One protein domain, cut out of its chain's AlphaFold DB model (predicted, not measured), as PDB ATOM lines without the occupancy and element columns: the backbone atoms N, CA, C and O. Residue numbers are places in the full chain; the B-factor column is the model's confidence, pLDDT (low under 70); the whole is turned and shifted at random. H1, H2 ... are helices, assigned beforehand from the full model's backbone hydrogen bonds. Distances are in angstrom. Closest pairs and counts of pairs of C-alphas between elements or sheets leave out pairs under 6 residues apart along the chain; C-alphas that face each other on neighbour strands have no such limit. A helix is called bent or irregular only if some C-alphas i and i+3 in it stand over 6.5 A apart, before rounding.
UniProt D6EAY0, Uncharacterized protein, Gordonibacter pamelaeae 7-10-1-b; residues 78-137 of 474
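AT A GLANCE: This is residues 78 to 137 of the 474 residues of an uncharacterized protein of Gordonibacter pamelaeae 7-10-1-b (UniProt D6EAY0). Three helices stand in an up-and-down bundle, their centres at the corners of a triangle, and each helix touches the other two. H1 is the short one, H2 folds back along it, and the long H3, kinked near residue 121, packs on both. The printed part has 60 residues, with three named helices in the order H1, H2, H3 and no named strand; its class is all helix. It is compact, with a radius of gyration of the C-alphas of 10.8 A, yet elongated, spanning 32 by 18 by 16 A.

HOW THE PARTS SIT: H1, residues 78 to 87, and H2, residues 96 to 110, form a helical hairpin. They touch at a shallow tilt of 14 degrees, opposite ways, closest at the C-alphas of Leu 84 and Ala 105, 5.6 A apart. H2 and H3, residues 114 to 137, form a second helical hairpin. They touch at a shallow tilt of 23 degrees, opposite ways; the closest C-alphas, of Val 102 and Ser 131, are 6.7 A apart. H3 touches H1 with residues 116 to 127 alone, at a shallow tilt of 25 degrees, the same way; the closest C-alphas, of Val 85 and Ser 123, are 6.1 A apart. Each O i to N i+4 pair in H1 is within hydrogen-bond range, against 9 of 11 in H2 and 14 of 20 in H3.

IN THESE COORDINATES: H1 begins at C-alpha 78 (44.704, -0.987, -41.419) and measures 14.6 A from first to last C-alpha. H2 measures 21.9 A and is irregular, with C-alphas 97 and 100 7.5 A apart. H3 measures 30.2 A and ends at C-alpha 137 (47.075, -24.638, -55.897); it is irregular, with C-alphas 119 and 122 8.5 A apart, and has a kink of 81 degrees near residue 121.

THE WHOLE: The C-alphas farthest apart, of Asp 115 and Leu 137, are 32.5 A apart. The printed part has no cut. The link from H1 to H2 is short, with 8 residues, and that from H2 to H3 is tight, with 3. The mean pLDDT of the printed part is 84.1, and no printed residue is under 70.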
ATOM      1  N   ALA A  78      45.885  -0.125 -41.463       82.38
ATOM      2  CA  ALA A  78      44.704  -0.987 -41.419       82.38
ATOM      3  C   ALA A  78      43.753  -0.769 -42.616       82.38
ATOM      4  O   ALA A  78      43.304  -1.730 -43.230       82.38
ATOM      5  N   GLN A  79      43.482   0.481 -43.015       84.00
ATOM      6  CA  GLN A  79      42.646   0.773 -44.191       84.00
ATOM      7  C   GLN A  79      43.296   0.325 -45.506       84.00
ATOM      8  O   GLN A  79      42.591  -0.058 -46.439       84.00
ATOM      9  N   GLN A  80      44.626   0.375 -45.595       83.88
ATOM     10  CA  GLN A  80      45.363  -0.127 -46.756       83.88
ATOM     11  C   GLN A  80      45.306  -1.657 -46.833       83.88
ATOM     12  O   GLN A  80      45.076  -2.200 -47.912       83.88
ATOM     13  N   PHE A  81      45.442  -2.344 -45.696       89.00
ATOM     14  CA  PHE A  81      45.258  -3.792 -45.606       89.00
ATOM     15  C   PHE A  81      43.848  -4.219 -46.041       89.00
ATOM     16  O   PHE A  81      43.702  -5.079 -46.906       89.00
ATOM     17  N   GLU A  82      42.816  -3.562 -45.511       87.81
ATOM     18  CA  GLU A  82      41.414  -3.821 -45.861       87.81
ATOM     19  C   GLU A  82      41.148  -3.645 -47.367       87.81
ATOM     20  O   GLU A  82      40.459  -4.458 -47.984       87.81
ATOM     21  N   ALA A  83      41.738  -2.618 -47.991       87.06
ATOM     22  CA  ALA A  83      41.619  -2.399 -49.432       87.06
ATOM     23  C   ALA A  83      42.286  -3.515 -50.255       87.06
ATOM     24  O   ALA A  83      41.700  -3.983 -51.230       87.06
ATOM     25  N   LEU A  84      43.472  -3.979 -49.845       88.81
ATOM     26  CA  LEU A  84      44.169  -5.086 -50.509       88.81
ATOM     27  C   LEU A  84      43.381  -6.397 -50.402       88.81
ATOM     28  O   LEU A  84      43.238  -7.109 -51.393       88.81
ATOM     29  N   VAL A  85      42.822  -6.703 -49.226       91.31
ATOM     30  CA  VAL A  85      42.007  -7.912 -49.028       91.31
ATOM     31  C   VAL A  85      40.691  -7.850 -49.807       91.31
ATOM     32  O   VAL A  85      40.224  -8.874 -50.315       91.31
ATOM     33  N   ALA A  86      40.095  -6.663 -49.954       88.88
ATOM     34  CA  ALA A  86      38.881  -6.480 -50.746       88.88
ATOM     35  C   ALA A  86      39.082  -6.801 -52.239       88.88
ATOM     36  O   ALA A  86      38.139  -7.255 -52.892       88.88
ATOM     37  N   GLU A  87      40.294  -6.602 -52.764       90.25
ATOM     38  CA  GLU A  87      40.657  -6.930 -54.148       90.25
ATOM     39  C   GLU A  87      40.987  -8.413 -54.358       90.25
ATOM     40  O   GLU A  87      41.002  -8.877 -55.502       90.25
ATOM     41  N   LEU A  88      41.210  -9.178 -53.283       90.75
ATOM     42  CA  LEU A  88      41.457 -10.611 -53.397       90.75
ATOM     43  C   LEU A  88      40.211 -11.341 -53.921       90.75
ATOM     44  O   LEU A  88      39.085 -11.061 -53.471       90.75
ATOM     45  N   PRO A  89      40.396 -12.324 -54.824       88.88
ATOM     46  CA  PRO A  89      39.307 -13.185 -55.249       88.88
ATOM     47  C   PRO A  89      38.735 -13.957 -54.056       88.88
ATOM     48  O   PRO A  89      39.376 -14.142 -53.023       88.88
ATOM     49  N   GLU A  90      37.509 -14.443 -54.209       87.75
ATOM     50  CA  GLU A  90      36.953 -15.405 -53.259       87.75
ATOM     51  C   GLU A  90      37.776 -16.702 -53.274       87.75
ATOM     52  O   GLU A  90      38.324 -17.087 -54.308       87.75
ATOM     53  N   ALA A  91      37.837 -17.413 -52.143       83.94
ATOM     54  CA  ALA A  91      38.702 -18.588 -51.972       83.94
ATOM     55  C   ALA A  91      38.497 -19.686 -53.044       83.94
ATOM     56  O   ALA A  91      39.421 -20.420 -53.380       83.94
ATOM     57  N   ASN A  92      37.297 -19.794 -53.623       80.31
ATOM     58  CA  ASN A  92      36.975 -20.754 -54.688       80.31
ATOM     59  C   ASN A  92      37.357 -20.291 -56.110       80.31
ATOM     60  O   ASN A  92      37.180 -21.054 -57.061       80.31
ATOM     61  N   ALA A  93      37.839 -19.059 -56.256       86.38
ATOM     62  CA  ALA A  93      38.213 -18.429 -57.518       86.38
ATOM     63  C   ALA A  93      39.712 -18.086 -57.592       86.38
ATOM     64  O   ALA A  93      40.142 -17.501 -58.582       86.38
ATOM     65  N   VAL A  94      40.497 -18.455 -56.574       87.69
ATOM     66  CA  VAL A  94      41.947 -18.228 -56.510       87.69
ATOM     67  C   VAL A  94      42.669 -19.019 -57.607       87.69
ATOM     68  O   VAL A  94      42.393 -20.200 -57.836       87.69
ATOM     69  N   THR A  95      43.627 -18.378 -58.268       84.62
ATOM     70  CA  THR A  95      44.447 -18.920 -59.357       84.62
ATOM     71  C   THR A  95      45.934 -18.619 -59.143       84.62
ATOM     72  O   THR A  95      46.324 -17.868 -58.255       84.62
ATOM     73  N   ALA A  96      46.804 -19.195 -59.981       79.12
ATOM     74  CA  ALA A  96      48.246 -18.946 -59.916       79.12
ATOM     75  C   ALA A  96      48.635 -17.489 -60.252       79.12
ATOM     76  O   ALA A  96      49.742 -17.067 -59.926       79.12
ATOM     77  N   GLU A  97      47.748 -16.728 -60.902       83.62
ATOM     78  CA  GLU A  97      47.984 -15.321 -61.245       83.62
ATOM     79  C   GLU A  97      47.833 -14.391 -60.025       83.62
ATOM     80  O   GLU A  97      48.344 -13.274 -60.048       83.62
ATOM     81  N   ASP A  98      47.217 -14.868 -58.936       88.00
ATOM     82  CA  ASP A  98      46.927 -14.077 -57.732       88.00
ATOM     83  C   ASP A  98      48.104 -14.014 -56.733       88.00
ATOM     84  O   ASP A  98      48.004 -13.373 -55.688       88.00
ATOM     85  N   VAL A  99      49.242 -14.648 -57.051       81.50
ATOM     86  CA  VAL A  99      50.410 -14.802 -56.159       81.50
ATOM     87  C   VAL A  99      50.934 -13.481 -55.597       81.50
ATOM     88  O   VAL A  99      51.229 -13.381 -54.403       81.50
ATOM     89  N   ASP A 100      51.027 -12.464 -56.450       84.56
ATOM     90  CA  ASP A 100      51.577 -11.164 -56.080       84.56
ATOM     91  C   ASP A 100      50.597 -10.403 -55.173       84.56
ATOM     92  O   ASP A 100      51.020  -9.759 -54.215       84.56
ATOM     93  N   ALA A 101      49.288 -10.527 -55.426       87.31
ATOM     94  CA  ALA A 101      48.243  -9.884 -54.633       87.31
ATOM     95  C   ALA A 101      48.114 -10.519 -53.238       87.31
ATOM     96  O   ALA A 101      48.071  -9.801 -52.238       87.31
ATOM     97  N   VAL A 102      48.138 -11.856 -53.155       85.81
ATOM     98  CA  VAL A 102      48.115 -12.592 -51.877       85.81
ATOM     99  C   VAL A 102      49.363 -12.280 -51.050       85.81
ATOM    100  O   VAL A 102      49.260 -11.981 -49.860       85.81
ATOM    101  N   SER A 103      50.542 -12.266 -51.682       82.88
ATOM    102  CA  SER A 103      51.799 -11.936 -50.998       82.88
ATOM    103  C   SER A 103      51.827 -10.486 -50.502       82.88
ATOM    104  O   SER A 103      52.330 -10.221 -49.410       82.88
ATOM    105  N   ALA A 104      51.267  -9.548 -51.272       84.12
ATOM    106  CA  ALA A 104      51.159  -8.148 -50.871       84.12
ATOM    107  C   ALA A 104      50.204  -7.955 -49.683       84.12
ATOM    108  O   ALA A 104      50.538  -7.222 -48.752       84.12
ATOM    109  N   ALA A 105      49.054  -8.637 -49.677       88.19
ATOM    110  CA  ALA A 105      48.111  -8.595 -48.561       88.19
ATOM    111  C   ALA A 105      48.707  -9.207 -47.279       88.19
ATOM    112  O   ALA A 105      48.562  -8.626 -46.205       88.19
ATOM    113  N   GLN A 106      49.446 -10.320 -47.390       86.44
ATOM    114  CA  GLN A 106      50.141 -10.931 -46.250       86.44
ATOM    115  C   GLN A 106      51.231 -10.016 -45.682       86.44
ATOM    116  O   GLN A 106      51.288  -9.798 -44.476       86.44
ATOM    117  N   ALA A 107      52.055  -9.421 -46.546       83.69
ATOM    118  CA  ALA A 107      53.087  -8.486 -46.110       83.69
ATOM    119  C   ALA A 107      52.493  -7.234 -45.439       83.69
ATOM    120  O   ALA A 107      53.068  -6.724 -44.479       83.69
ATOM    121  N   ALA A 108      51.341  -6.751 -45.919       85.94
ATOM    122  CA  ALA A 108      50.624  -5.642 -45.298       85.94
ATOM    123  C   ALA A 108      50.074  -6.015 -43.913       85.94
ATOM    124  O   ALA A 108      50.205  -5.217 -42.991       85.94
ATOM    125  N   TYR A 109      49.530  -7.227 -43.744       86.12
ATOM    126  CA  TYR A 109      49.084  -7.735 -42.440       86.12
ATOM    127  C   TYR A 109      50.235  -7.880 -41.439       86.12
ATOM    128  O   TYR A 109      50.131  -7.448 -40.290       86.12
ATOM    129  N   ASP A 110      51.356  -8.455 -41.880       86.38
ATOM    130  CA  ASP A 110      52.534  -8.686 -41.039       86.38
ATOM    131  C   ASP A 110      53.174  -7.368 -40.565       86.38
ATOM    132  O   ASP A 110      53.822  -7.335 -39.517       86.38
ATOM    133  N   ALA A 111      52.971  -6.282 -41.319       85.44
ATOM    134  CA  ALA A 111      53.439  -4.939 -40.994       85.44
ATOM    135  C   ALA A 111      52.510  -4.153 -40.046       85.44
ATOM    136  O   ALA A 111      52.924  -3.096 -39.566       85.44
ATOM    137  N   LEU A 112      51.289  -4.634 -39.769       86.19
ATOM    138  CA  LEU A 112      50.368  -3.984 -38.829       86.19
ATOM    139  C   LEU A 112      50.880  -4.076 -37.388       86.19
ATOM    140  O   LEU A 112      51.418  -5.105 -36.963       86.19
ATOM    141  N   ALA A 113      50.647  -3.020 -36.608       83.94
ATOM    142  CA  ALA A 113      50.841  -3.076 -35.164       83.94
ATOM    143  C   ALA A 113      49.783  -3.986 -34.500       83.94
ATOM    144  O   ALA A 113      48.699  -4.214 -35.036       83.94
ATOM    145  N   GLU A 114      50.085  -4.535 -33.321       79.62
ATOM    146  CA  GLU A 114      49.203  -5.520 -32.669       79.62
ATOM    147  C   GLU A 114      47.834  -4.958 -32.260       79.62
ATOM    148  O   GLU A 114      46.847  -5.689 -32.220       79.62
ATOM    149  N   ASP A 115      47.748  -3.658 -31.988       81.19
ATOM    150  CA  ASP A 115      46.489  -2.957 -31.743       81.19
ATOM    151  C   ASP A 115      45.666  -2.732 -33.024       81.19
ATOM    152  O   ASP A 115      44.436  -2.706 -32.960       81.19
ATOM    153  N   GLU A 116      46.310  -2.655 -34.193       81.00
ATOM    154  CA  GLU A 116      45.645  -2.548 -35.500       81.00
ATOM    155  C   GLU A 116      45.130  -3.899 -36.013       81.00
ATOM    156  O   GLU A 116      44.056  -3.957 -36.615       81.00
ATOM    157  N   LYS A 117      45.833  -5.004 -35.731       79.62
ATOM    158  CA  LYS A 117      45.399  -6.359 -36.130       79.62
ATOM    159  C   LYS A 117      44.029  -6.734 -35.559       79.62
ATOM    160  O   LYS A 117      43.242  -7.393 -36.232       79.62
ATOM    161  N   VAL A 118      43.694  -6.243 -34.361       79.44
ATOM    162  CA  VAL A 118      42.379  -6.458 -33.721       79.44
ATOM    163  C   VAL A 118      41.229  -5.839 -34.530       79.44
ATOM    164  O   VAL A 118      40.091  -6.309 -34.445       79.44
ATOM    165  N   LEU A 119      41.501  -4.794 -35.317       80.88
ATOM    166  CA  LEU A 119      40.486  -4.063 -36.080       80.88
ATOM    167  C   LEU A 119      40.130  -4.732 -37.414       80.88
ATOM    168  O   LEU A 119      39.079  -4.419 -37.969       80.88
ATOM    169  N   VAL A 120      40.960  -5.658 -37.904       83.06
ATOM    170  CA  VAL A 120      40.871  -6.218 -39.266       83.06
ATOM    171  C   VAL A 120      40.522  -7.711 -39.294       83.06
ATOM    172  O   VAL A 120      40.767  -8.404 -40.280       83.06
ATOM    173  N   ASN A 121      39.928  -8.232 -38.212       79.44
ATOM    174  CA  ASN A 121      39.653  -9.666 -38.031       79.44
ATOM    175  C   ASN A 121      38.900 -10.312 -39.210       79.44
ATOM    176  O   ASN A 121      39.263 -11.401 -39.639       79.44
ATOM    177  N   ALA A 122      37.882  -9.646 -39.765       76.56
ATOM    178  CA  ALA A 122      37.107 -10.197 -40.883       76.56
ATOM    179  C   ALA A 122      37.940 -10.317 -42.175       76.56
ATOM    180  O   ALA A 122      37.815 -11.289 -42.920       76.56
ATOM    181  N   SER A 123      38.824  -9.351 -42.424       87.06
ATOM    182  CA  SER A 123      39.745  -9.382 -43.560       87.06
ATOM    183  C   SER A 123      40.917 -10.335 -43.333       87.06
ATOM    184  O   SER A 123      41.396 -10.941 -44.289       87.06
ATOM    185  N   CYS A 124      41.312 -10.565 -42.078       83.50
ATOM    186  CA  CYS A 124      42.229 -11.645 -41.718       83.50
ATOM    187  C   CYS A 124      41.638 -13.019 -42.065       83.50
ATOM    188  O   CYS A 124      42.294 -13.802 -42.740       83.50
ATOM    189  N   GLU A 125      40.374 -13.284 -41.715       84.44
ATOM    190  CA  GLU A 125      39.705 -14.549 -42.063       84.44
ATOM    191  C   GLU A 125      39.640 -14.775 -43.584       84.44
ATOM    192  O   GLU A 125      39.865 -15.891 -44.066       84.44
ATOM    193  N   LYS A 126      39.366 -13.717 -44.363       88.12
ATOM    194  CA  LYS A 126      39.375 -13.790 -45.833       88.12
ATOM    195  C   LYS A 126      40.784 -14.035 -46.380       88.12
ATOM    196  O   LYS A 126      40.940 -14.884 -47.259       88.12
ATOM    197  N   LEU A 127      41.796 -13.331 -45.870       88.81
ATOM    198  CA  LEU A 127      43.188 -13.545 -46.265       88.81
ATOM    199  C   LEU A 127      43.640 -14.974 -45.944       88.81
ATOM    200  O   LEU A 127      44.213 -15.624 -46.810       88.81
ATOM    201  N   ASP A 128      43.317 -15.499 -44.763       87.69
ATOM    202  CA  ASP A 128      43.639 -16.874 -44.372       87.69
ATOM    203  C   ASP A 128      42.992 -17.895 -45.316       87.69
ATOM    204  O   ASP A 128      43.648 -18.834 -45.776       87.69
ATOM    205  N   ALA A 129      41.716 -17.698 -45.666       84.19
ATOM    206  CA  ALA A 129      41.000 -18.572 -46.592       84.19
ATOM    207  C   ALA A 129      41.596 -18.544 -48.011       84.19
ATOM    208  O   ALA A 129      41.748 -19.591 -48.646       84.19
ATOM    209  N   VAL A 130      41.960 -17.358 -48.504       87.06
ATOM    210  CA  VAL A 130      42.591 -17.174 -49.819       87.06
ATOM    211  C   VAL A 130      44.012 -17.741 -49.830       87.06
ATOM    212  O   VAL A 130      44.367 -18.456 -50.765       87.06
ATOM    213  N   SER A 131      44.804 -17.506 -48.785       82.19
ATOM    214  CA  SER A 131      46.150 -18.064 -48.616       82.19
ATOM    215  C   SER A 131      46.125 -19.590 -48.532       82.19
ATOM    216  O   SER A 131      46.951 -20.255 -49.160       82.19
ATOM    217  N   ALA A 132      45.141 -20.170 -47.838       79.06
ATOM    218  CA  ALA A 132      44.932 -21.615 -47.805       79.06
ATOM    219  C   ALA A 132      44.551 -22.177 -49.186       79.06
ATOM    220  O   ALA A 132      45.088 -23.205 -49.604       79.06
ATOM    221  N   ALA A 133      43.670 -21.496 -49.926       81.50
ATOM    222  CA  ALA A 133      43.309 -21.879 -51.291       81.50
ATOM    223  C   ALA A 133      44.491 -21.743 -52.270       81.50
ATOM    224  O   ALA A 133      44.703 -22.618 -53.110       81.50
ATOM    225  N   PHE A 134      45.312 -20.700 -52.129       78.94
ATOM    226  CA  PHE A 134      46.517 -20.494 -52.929       78.94
ATOM    227  C   PHE A 134      47.593 -21.550 -52.625       78.94
ATOM    228  O   PHE A 134      48.186 -22.130 -53.538       78.94
ATOM    229  N   ALA A 135      47.796 -21.887 -51.348       77.88
ATOM    230  CA  ALA A 135      48.638 -23.012 -50.949       77.88
ATOM    231  C   ALA A 135      48.125 -24.331 -51.553       77.88
ATOM    232  O   ALA A 135      48.926 -25.137 -52.031       77.88
ATOM    233  N   ALA A 136      46.801 -24.512 -51.631       70.31
ATOM    234  CA  ALA A 136      46.179 -25.674 -52.259       70.31
ATOM    235  C   ALA A 136      46.373 -25.751 -53.793       70.31
ATOM    236  O   ALA A 136      46.312 -26.845 -54.352       70.31
ATOM    237  N   LEU A 137      46.659 -24.634 -54.481       70.00
ATOM    238  CA  LEU A 137      47.075 -24.638 -55.897       70.00
ATOM    239  C   LEU A 137      48.495 -25.187 -56.091       70.00
ATOM    240  O   LEU A 137      48.814 -25.712 -57.159       70.00
TER     241      LEU A 137